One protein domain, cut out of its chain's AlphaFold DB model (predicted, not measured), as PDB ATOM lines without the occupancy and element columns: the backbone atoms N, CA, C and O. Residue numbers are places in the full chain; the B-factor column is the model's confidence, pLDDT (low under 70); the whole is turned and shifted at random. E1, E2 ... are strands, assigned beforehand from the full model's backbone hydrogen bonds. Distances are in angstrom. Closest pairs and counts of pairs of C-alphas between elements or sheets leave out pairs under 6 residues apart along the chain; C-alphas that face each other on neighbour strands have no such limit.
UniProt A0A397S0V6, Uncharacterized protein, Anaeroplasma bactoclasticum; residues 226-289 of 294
ATOM      1  N   ILE A 226       0.352  18.019  21.841       94.75
ATOM      2  CA  ILE A 226       1.595  18.668  21.437       94.75
ATOM      3  C   ILE A 226       2.715  17.634  21.452       94.75
ATOM      4  O   ILE A 226       2.703  16.702  22.259       94.75
ATOM      5  N   GLU A 227       3.703  17.808  20.586       96.31
ATOM      6  CA  GLU A 227       4.932  17.029  20.664       96.31
ATOM      7  C   GLU A 227       5.859  17.633  21.720       96.31
ATOM      8  O   GLU A 227       6.083  18.850  21.775       96.31
ATOM      9  N   VAL A 228       6.414  16.765  22.557       96.62
ATOM     10  CA  VAL A 228       7.399  17.115  23.576       96.62
ATOM     11  C   VAL A 228       8.625  16.232  23.412       96.62
ATOM     12  O   VAL A 228       8.538  15.125  22.884       96.62
ATOM     13  N   LYS A 229       9.769  16.697  23.898       96.31
ATOM     14  CA  LYS A 229      10.985  15.893  23.991       96.31
ATOM     15  C   LYS A 229      11.403  15.695  25.433       96.31
ATOM     16  O   LYS A 229      11.266  16.596  26.261       96.31
ATOM     17  N   VAL A 230      11.936  14.513  25.712       96.06
ATOM     18  CA  VAL A 230      12.567  14.200  26.991       96.06
ATOM     19  C   VAL A 230      13.933  14.874  27.050       96.06
ATOM     20  O   VAL A 230      14.730  14.757  26.120       96.06
ATOM     21  N   PHE A 231      14.234  15.551  28.150       94.06
ATOM     22  CA  PHE A 231      15.537  16.165  28.384       94.06
ATOM     23  C   PHE A 231      15.946  16.006  29.845       94.06
ATOM     24  O   PHE A 231      15.123  15.729  30.717       94.06
ATOM     25  N   LYS A 232      17.238  16.183  30.121       92.56
ATOM     26  CA  LYS A 232      17.768  16.061  31.476       92.56
ATOM     27  C   LYS A 232      17.932  17.424  32.129       92.56
ATOM     28  O   LYS A 232      18.788  18.213  31.726       92.56
ATOM     29  N   ASN A 233      17.187  17.663  33.202       87.81
ATOM     30  CA  ASN A 233      17.296  18.859  34.024       87.81
ATOM     31  C   ASN A 233      17.809  18.494  35.415       87.81
ATOM     32  O   ASN A 233      17.191  17.734  36.151       87.81
ATOM     33  N   SER A 234      18.976  19.015  35.792       88.12
ATOM     34  CA  SER A 234      19.527  18.847  37.150       88.12
ATOM     35  C   SER A 234      19.640  17.392  37.650       88.12
ATOM     36  O   SER A 234      19.751  17.156  38.849       88.12
ATOM     37  N   GLY A 235      19.698  16.416  36.737       85.00
ATOM     38  CA  GLY A 235      19.806  14.992  37.061       85.00
ATOM     39  C   GLY A 235      18.518  14.193  36.864       85.00
ATOM     40  O   GLY A 235      18.616  12.972  36.759       85.00
ATOM     41  N   GLU A 236      17.373  14.858  36.744       88.25
ATOM     42  CA  GLU A 236      16.056  14.253  36.532       88.25
ATOM     43  C   GLU A 236      15.648  14.372  35.058       88.25
ATOM     44  O   GLU A 236      16.065  15.304  34.364       88.25
ATOM     45  N   MET A 237      14.892  13.388  34.562       89.88
ATOM     46  CA  MET A 237      14.296  13.485  33.230       89.88
ATOM     47  C   MET A 237      13.012  14.299  33.327       89.88
ATOM     48  O   MET A 237      12.154  14.017  34.160       89.88
ATOM     49  N   GLU A 238      12.892  15.290  32.457       93.19
ATOM     50  CA  GLU A 238      11.733  16.160  32.298       93.19
ATOM     51  C   GLU A 238      11.296  16.156  30.827       93.19
ATOM     52  O   GLU A 238      11.940  15.546  29.968       93.19
ATOM     53  N   VAL A 239      10.189  16.835  30.527       94.38
ATOM     54  CA  VAL A 239       9.685  17.011  29.162       94.38
ATOM     55  C   VAL A 239       9.558  18.489  28.827       94.38
ATOM     56  O   VAL A 239       9.097  19.279  29.650       94.38
ATOM     57  N   GLU A 240       9.950  18.869  27.614       94.31
ATOM     58  CA  GLU A 240       9.755  20.223  27.090       94.31
ATOM     59  C   GLU A 240       9.057  20.191  25.722       94.31
ATOM     60  O   GLU A 240       9.319  19.281  24.930       94.31
ATOM     61  N   PRO A 241       8.167  21.151  25.411       95.88
ATOM     62  CA  PRO A 241       7.553  21.246  24.090       95.88
ATOM     63  C   PRO A 241       8.580  21.418  22.976       95.88
ATOM     64  O   PRO A 241       9.555  22.155  23.122       95.88
ATOM     65  N   LEU A 242       8.318  20.804  21.819       94.50
ATOM     66  CA  LEU A 242       9.107  21.072  20.615       94.50
ATOM     67  C   LEU A 242       8.841  22.473  20.041       94.50
ATOM     68  O   LEU A 242       9.747  23.096  19.482       94.50
ATOM     69  N   ASP A 243       7.619  22.994  20.189       92.56
ATOM     70  CA  ASP A 243       7.299  24.376  19.827       92.56
ATOM     71  C   ASP A 243       7.669  25.336  20.964       92.56
ATOM     72  O   ASP A 243       7.017  25.390  22.005       92.56
ATOM     73  N   SER A 244       8.686  26.163  20.716       88.50
ATOM     74  CA  SER A 244       9.176  27.192  21.644       88.50
ATOM     75  C   SER A 244       8.146  28.254  22.063       88.50
ATOM     76  O   SER A 244       8.399  28.996  23.011       88.50
ATOM     77  N   ASN A 245       7.008  28.371  21.369       92.81
ATOM     78  CA  ASN A 245       5.928  29.282  21.762       92.81
ATOM     79  C   ASN A 245       5.028  28.696  22.859       92.81
ATOM     80  O   ASN A 245       4.229  29.426  23.450       92.81
ATOM     81  N   ILE A 246       5.138  27.394  23.126       90.75
ATOM     82  CA  ILE A 246       4.369  26.701  24.152       90.75
ATOM     83  C   ILE A 246       5.156  26.742  25.457       90.75
ATOM     84  O   ILE A 246       6.319  26.355  25.523       90.75
ATOM     85  N   ILE A 247       4.502  27.209  26.517       90.94
ATOM     86  CA  ILE A 247       5.097  27.318  27.847       90.94
ATOM     87  C   ILE A 247       4.440  26.277  28.744       90.94
ATOM     88  O   ILE A 247       3.237  26.342  28.983       90.94
ATOM     89  N   VAL A 248       5.234  25.347  29.272       90.06
ATOM     90  CA  VAL A 248       4.783  24.371  30.270       90.06
ATOM     91  C   VAL A 248       5.186  24.863  31.653       90.06
ATOM     92  O   VAL A 248       6.360  25.086  31.929       90.06
ATOM     93  N   ASN A 249       4.194  25.038  32.519       89.56
ATOM     94  CA  ASN A 249       4.365  25.448  33.911       89.56
ATOM     95  C   ASN A 249       4.228  24.265  34.876       89.56
ATOM     96  O   ASN A 249       4.814  24.290  35.957       89.56
ATOM     97  N   THR A 250       3.441  23.256  34.495       91.75
ATOM     98  CA  THR A 250       3.077  22.136  35.366       91.75
ATOM     99  C   THR A 250       3.081  20.825  34.590       91.75
ATOM    100  O   THR A 250       2.513  20.737  33.500       91.75
ATOM    101  N   LEU A 251       3.667  19.790  35.190       91.31
ATOM    102  CA  LEU A 251       3.600  18.408  34.730       91.31
ATOM    103  C   LEU A 251       2.836  17.584  35.776       91.31
ATOM    104  O   LEU A 251       3.301  17.437  36.904       91.31
ATOM    105  N   ASN A 252       1.654  17.072  35.423       91.12
ATOM    106  CA  ASN A 252       0.802  16.325  36.360       91.12
ATOM    107  C   ASN A 252       1.138  14.829  36.446       91.12
ATOM    108  O   ASN A 252       0.622  14.142  37.327       91.12
ATOM    109  N   THR A 253       1.963  14.310  35.537       89.38
ATOM    110  CA  THR A 253       2.353  12.899  35.510       89.38
ATOM    111  C   THR A 253       3.805  12.734  35.084       89.38
ATOM    112  O   THR A 253       4.279  13.436  34.196       89.38
ATOM    113  N   HIS A 254       4.487  11.767  35.691       92.00
ATOM    114  CA  HIS A 254       5.809  11.304  35.267       92.00
ATOM    115  C   HIS A 254       5.730   9.996  34.471       92.00
ATOM    116  O   HIS A 254       6.756   9.379  34.218       92.00
ATOM    117  N   TYR A 255       4.531   9.565  34.073       95.56
ATOM    118  CA  TYR A 255       4.322   8.334  33.322       95.56
ATOM    119  C   TYR A 255       3.872   8.618  31.891       95.56
ATOM    120  O   TYR A 255       2.968   9.425  31.659       95.56
ATOM    121  N   SER A 256       4.479   7.901  30.950       96.19
ATOM    122  CA  SER A 256       4.091   7.835  29.546       96.19
ATOM    123  C   SER A 256       3.272   6.575  29.285       96.19
ATOM    124  O   SER A 256       3.634   5.496  29.747       96.19
ATOM    125  N   ILE A 257       2.162   6.711  28.564       96.38
ATOM    126  CA  ILE A 257       1.266   5.620  28.181       96.38
ATOM    127  C   ILE A 257       1.785   4.974  26.893       96.38
ATOM    128  O   ILE A 257       2.029   5.659  25.896       96.38
ATOM    129  N   ASN A 258       1.910   3.651  26.906       95.19
ATOM    130  CA  ASN A 258       2.349   2.857  25.765       95.19
ATOM    131  C   ASN A 258       1.177   2.365  24.917       95.19
ATOM    132  O   ASN A 258       0.041   2.262  25.383       95.19
ATOM    133  N   SER A 259       1.456   2.025  23.656       91.94
ATOM    134  CA  SER A 259       0.436   1.577  22.698       91.94
ATOM    135  C   SER A 259      -0.207   0.235  23.056       91.94
ATOM    136  O   SER A 259      -1.295  -0.075  22.573       91.94
ATOM    137  N   ASP A 260       0.431  -0.554  23.921       91.00
ATOM    138  CA  ASP A 260      -0.112  -1.796  24.476       91.00
ATOM    139  C   ASP A 260      -0.927  -1.589  25.769       91.00
ATOM    140  O   ASP A 260      -1.441  -2.552  26.339       91.00
ATOM    141  N   GLY A 261      -1.082  -0.338  26.220       90.50
ATOM    142  CA  GLY A 261      -1.811   0.029  27.433       90.50
ATOM    143  C   GLY A 261      -0.998  -0.082  28.724       90.50
ATOM    144  O   GLY A 261      -1.548   0.169  29.799       90.50
ATOM    145  N   THR A 262       0.287  -0.438  28.650       95.25
ATOM    146  CA  THR A 262       1.220  -0.302  29.780       95.25
ATOM    147  C   THR A 262       1.640   1.160  29.961       95.25
ATOM    148  O   THR A 262       1.241   2.042  29.192       95.25
ATOM    149  N   PHE A 263       2.418   1.448  31.000       96.12
ATOM    150  CA  PHE A 263       2.970   2.777  31.222       96.12
ATOM    151  C   PHE A 263       4.388   2.699  31.773       96.12
ATOM    152  O   PHE A 263       4.717   1.798  32.540       96.12
ATOM    153  N   ASP A 264       5.196   3.684  31.405       95.94
ATOM    154  CA  ASP A 264       6.602   3.773  31.766       95.94
ATOM    155  C   ASP A 264       6.915   5.121  32.405       95.94
ATOM    156  O   ASP A 264       6.430   6.164  31.962       95.94
ATOM    157  N   ASP A 265       7.753   5.116  33.437       95.31
ATOM    158  CA  ASP A 265       8.266   6.349  34.037       95.31
ATOM    159  C   ASP A 265       9.170   7.089  33.040       95.31
ATOM    160  O   ASP A 265      10.029   6.478  32.404       95.31
ATOM    161  N   ILE A 266       9.032   8.411  32.912       95.12
ATOM    162  CA  ILE A 266       9.817   9.217  31.964       95.12
ATOM    163  C   ILE A 266      11.337   9.054  32.143       95.12
ATOM    164  O   ILE A 266      12.095   9.245  31.193       95.12
ATOM    165  N   SER A 267      11.796   8.660  33.335       94.31
ATOM    166  CA  SER A 267      13.209   8.409  33.635       94.31
ATOM    167  C   SER A 267      13.832   7.254  32.850       94.31
ATOM    168  O   SER A 267      15.061   7.191  32.764       94.31
ATOM    169  N   ILE A 268      13.030   6.354  32.264       94.81
ATOM    170  CA  ILE A 268      13.559   5.246  31.459       94.81
ATOM    171  C   ILE A 268      13.908   5.664  30.027       94.81
ATOM    172  O   ILE A 268      14.658   4.959  29.345       94.81
ATOM    173  N   PHE A 269      13.356   6.783  29.554       94.50
ATOM    174  CA  PHE A 269      13.558   7.249  28.190       94.50
ATOM    175  C   PHE A 269      14.918   7.936  28.046       94.50
ATOM    176  O   PHE A 269      15.457   8.527  28.981       94.50
ATOM    177  N   THR A 270      15.497   7.861  26.848       93.69
ATOM    178  CA  THR A 270      16.738   8.575  26.533       93.69
ATOM    179  C   THR A 270      16.464  10.056  26.284       93.69
ATOM    180  O   THR A 270      15.381  10.413  25.818       93.69
ATOM    181  N   GLU A 271      17.452  10.919  26.541       94.00
ATOM    182  CA  GLU A 271      17.385  12.326  26.116       94.00
ATOM    183  C   GLU A 271      17.071  12.424  24.613       94.00
ATOM    184  O   GLU A 271      17.503  11.578  23.825       94.00
ATOM    185  N   GLU A 272      16.311  13.452  24.235       93.56
ATOM    186  CA  GLU A 272      15.803  13.717  22.884       93.56
ATOM    187  C   GLU A 272      14.784  12.681  22.359       93.56
ATOM    188  O   GLU A 272      14.474  12.661  21.168       93.56
ATOM    189  N   THR A 273      14.220  11.828  23.225       96.44
ATOM    190  CA  THR A 273      13.070  10.990  22.844       96.44
ATOM    191  C   THR A 273      11.826  11.858  22.682       96.44
ATOM    192  O   THR A 273      11.468  12.588  23.606       96.44
ATOM    193  N   ASN A 274      11.145  11.743  21.542       96.69
ATOM    194  CA  ASN A 274       9.875  12.424  21.302       96.69
ATOM    195  C   ASN A 274       8.716  11.659  21.951       96.69
ATOM    196  O   ASN A 274       8.615  10.441  21.803       96.69
ATOM    197  N   LEU A 275       7.833  12.392  22.622       97.31
ATOM    198  CA  LEU A 275       6.580  11.917  23.202       97.31
ATOM    199  C   LEU A 275       5.436  12.843  22.764       97.31
ATOM    200  O   LEU A 275       5.663  13.964  22.304       97.31
ATOM    201  N   TYR A 276       4.202  12.394  22.970       96.75
ATOM    202  CA  TYR A 276       2.995  13.184  22.727       96.75
ATOM    203  C   TYR A 276       2.344  13.535  24.059       96.75
ATOM    204  O   TYR A 276       2.155  12.669  24.912       96.75
ATOM    205  N   ALA A 277       2.008  14.805  24.254       96.00
ATOM    206  CA  ALA A 277       1.478  15.311  25.510       96.00
ATOM    207  C   ALA A 277       0.071  15.877  25.332       96.00
ATOM    208  O   ALA A 277      -0.157  16.706  24.450       96.00
ATOM    209  N   VAL A 278      -0.850  15.487  26.216       95.19
ATOM    210  CA  VAL A 278      -2.125  16.197  26.373       95.19
ATOM    211  C   VAL A 278      -1.837  17.490  27.117       95.19
ATOM    212  O   VAL A 278      -1.424  17.455  28.282       95.19
ATOM    213  N   TYR A 279      -2.045  18.620  26.450       93.00
ATOM    214  CA  TYR A 279      -1.677  19.937  26.959       93.00
ATOM    215  C   TYR A 279      -2.888  20.867  27.031       93.00
ATOM    216  O   TYR A 279      -3.624  21.023  26.062       93.00
ATOM    217  N   ASP A 280      -3.064  21.523  28.176       90.38
ATOM    218  CA  ASP A 280      -4.096  22.541  28.370       90.38
ATOM    219  C   ASP A 280      -3.575  23.643  29.304       90.38
ATOM    220  O   ASP A 280      -3.071  23.372  30.394       90.38
ATOM    221  N   ASN A 281      -3.664  24.901  28.861       88.88
ATOM    222  CA  ASN A 281      -3.359  26.098  29.655       88.88
ATOM    223  C   ASN A 281      -2.048  26.030  30.473       88.88
ATOM    224  O   ASN A 281      -2.004  26.382  31.653       88.88
ATOM    225  N   GLY A 282      -0.958  25.590  29.843       90.06
ATOM    226  CA  GLY A 282       0.359  25.511  30.479       90.06
ATOM    227  C   GLY A 282       0.592  24.250  31.310       90.06
ATOM    228  O   GLY A 282       1.603  24.169  32.005       90.06
ATOM    229  N   THR A 283      -0.319  23.280  31.265       93.06
ATOM    230  CA  THR A 283      -0.235  22.034  32.029       93.06
ATOM    231  C   THR A 283      -0.184  20.838  31.091       93.06
ATOM    232  O   THR A 283      -1.028  20.705  30.208       93.06
ATOM    233  N   ILE A 284       0.787  19.947  31.304       94.94
ATOM    234  CA  ILE A 284       0.794  18.615  30.696       94.94
ATOM    235  C   ILE A 284       0.046  17.661  31.622       94.94
ATOM    236  O   ILE A 284       0.416  17.462  32.782       94.94
ATOM    237  N   HIS A 285      -1.017  17.076  31.087       93.88
ATOM    238  CA  HIS A 285      -1.956  16.234  31.813       93.88
ATOM    239  C   HIS A 285      -1.668  14.737  31.663       93.88
ATOM    240  O   HIS A 285      -1.862  13.979  32.613       93.88
ATOM    241  N   ALA A 286      -1.199  14.325  30.487       95.56
ATOM    242  CA  ALA A 286      -0.830  12.952  30.166       95.56
ATOM    243  C   ALA A 286       0.276  12.935  29.107       95.56
ATOM    244  O   ALA A 286       0.389  13.878  28.321       95.56
ATOM    245  N   LEU A 287       1.059  11.858  29.085       97.12
ATOM    246  CA  LEU A 287       2.113  11.600  28.106       97.12
ATOM    247  C   LEU A 287       1.857  10.265  27.404       97.12
ATOM    248  O   LEU A 287       1.331   9.339  28.021       97.12
ATOM    249  N   TYR A 288       2.262  10.170  26.143       96.94
ATOM    250  CA  TYR A 288       2.155   8.982  25.305       96.94
ATOM    251  C   TYR A 288       3.458   8.748  24.539       96.94
ATOM    252  O   TYR A 288       4.053   9.686  24.002       96.94
ATOM    253  N   SER A 289       3.882   7.486  24.435       96.12
ATOM    254  CA  SER A 289       5.040   7.072  23.623       96.12
ATOM    255  C   SER A 289       4.697   6.849  22.143       96.12
ATOM    256  O   SER A 289       5.558   6.483  21.343       96.12
TER     257      SER A 289
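AT A GLANCE: This is residues 226 to 289 of the 294 residues of an uncharacterized protein of Anaeroplasma bactoclasticum (UniProt A0A397S0V6). One strongly twisted sheet of six strands curls like part of a barrel, with hairpin E1-E2 at one edge and short hairpin E3-E4 at the other. A long loop, residues 242 to 254, joins E2 to E3. The 64 printed residues hold strands E1 to E6 in chain order and no named helix: all strand, sheet order E2 E1 E5 E6 E3 E4, mixed. The whole is compact, radius of gyration of the C-alphas 10.8 A, spanning 31 by 25 by 17 A.

HOW THE PARTS SIT: Within hydrogen-bond range, E1, residues 226 to 233, bending by 51 degrees at residue 230, has N 231 and O 238, 2.9 A, in its hairpin with E2, residues 236 to 241. E1 and E5, residues 274 to 280, are antiparallel neighbours, with N 228 and O 275 within hydrogen-bond range at 2.9 A. E5 forms a hairpin with E6, residues 283 to 288: N 278 and O 286, 2.9 A. E6 is parallel to E3, residues 255 to 257: N 257 and O 287, 2.8 A. E3 forms a hairpin with E4, residues 263 to 265: N 256 and O 264, 2.8 A.

IN THESE COORDINATES: E1, 20.1 A long, begins at C-alpha 226 (1.595, 18.668, 21.437); E5 is 18.6 A long; E6 ends at C-alpha 288 (2.155, 8.982, 25.305).

THE WHOLE: The two C-alphas farthest apart, of Asn 245 and Asp 260, are 31.8 A apart. The printed part has no cut; no printed residue is under 70 in pLDDT.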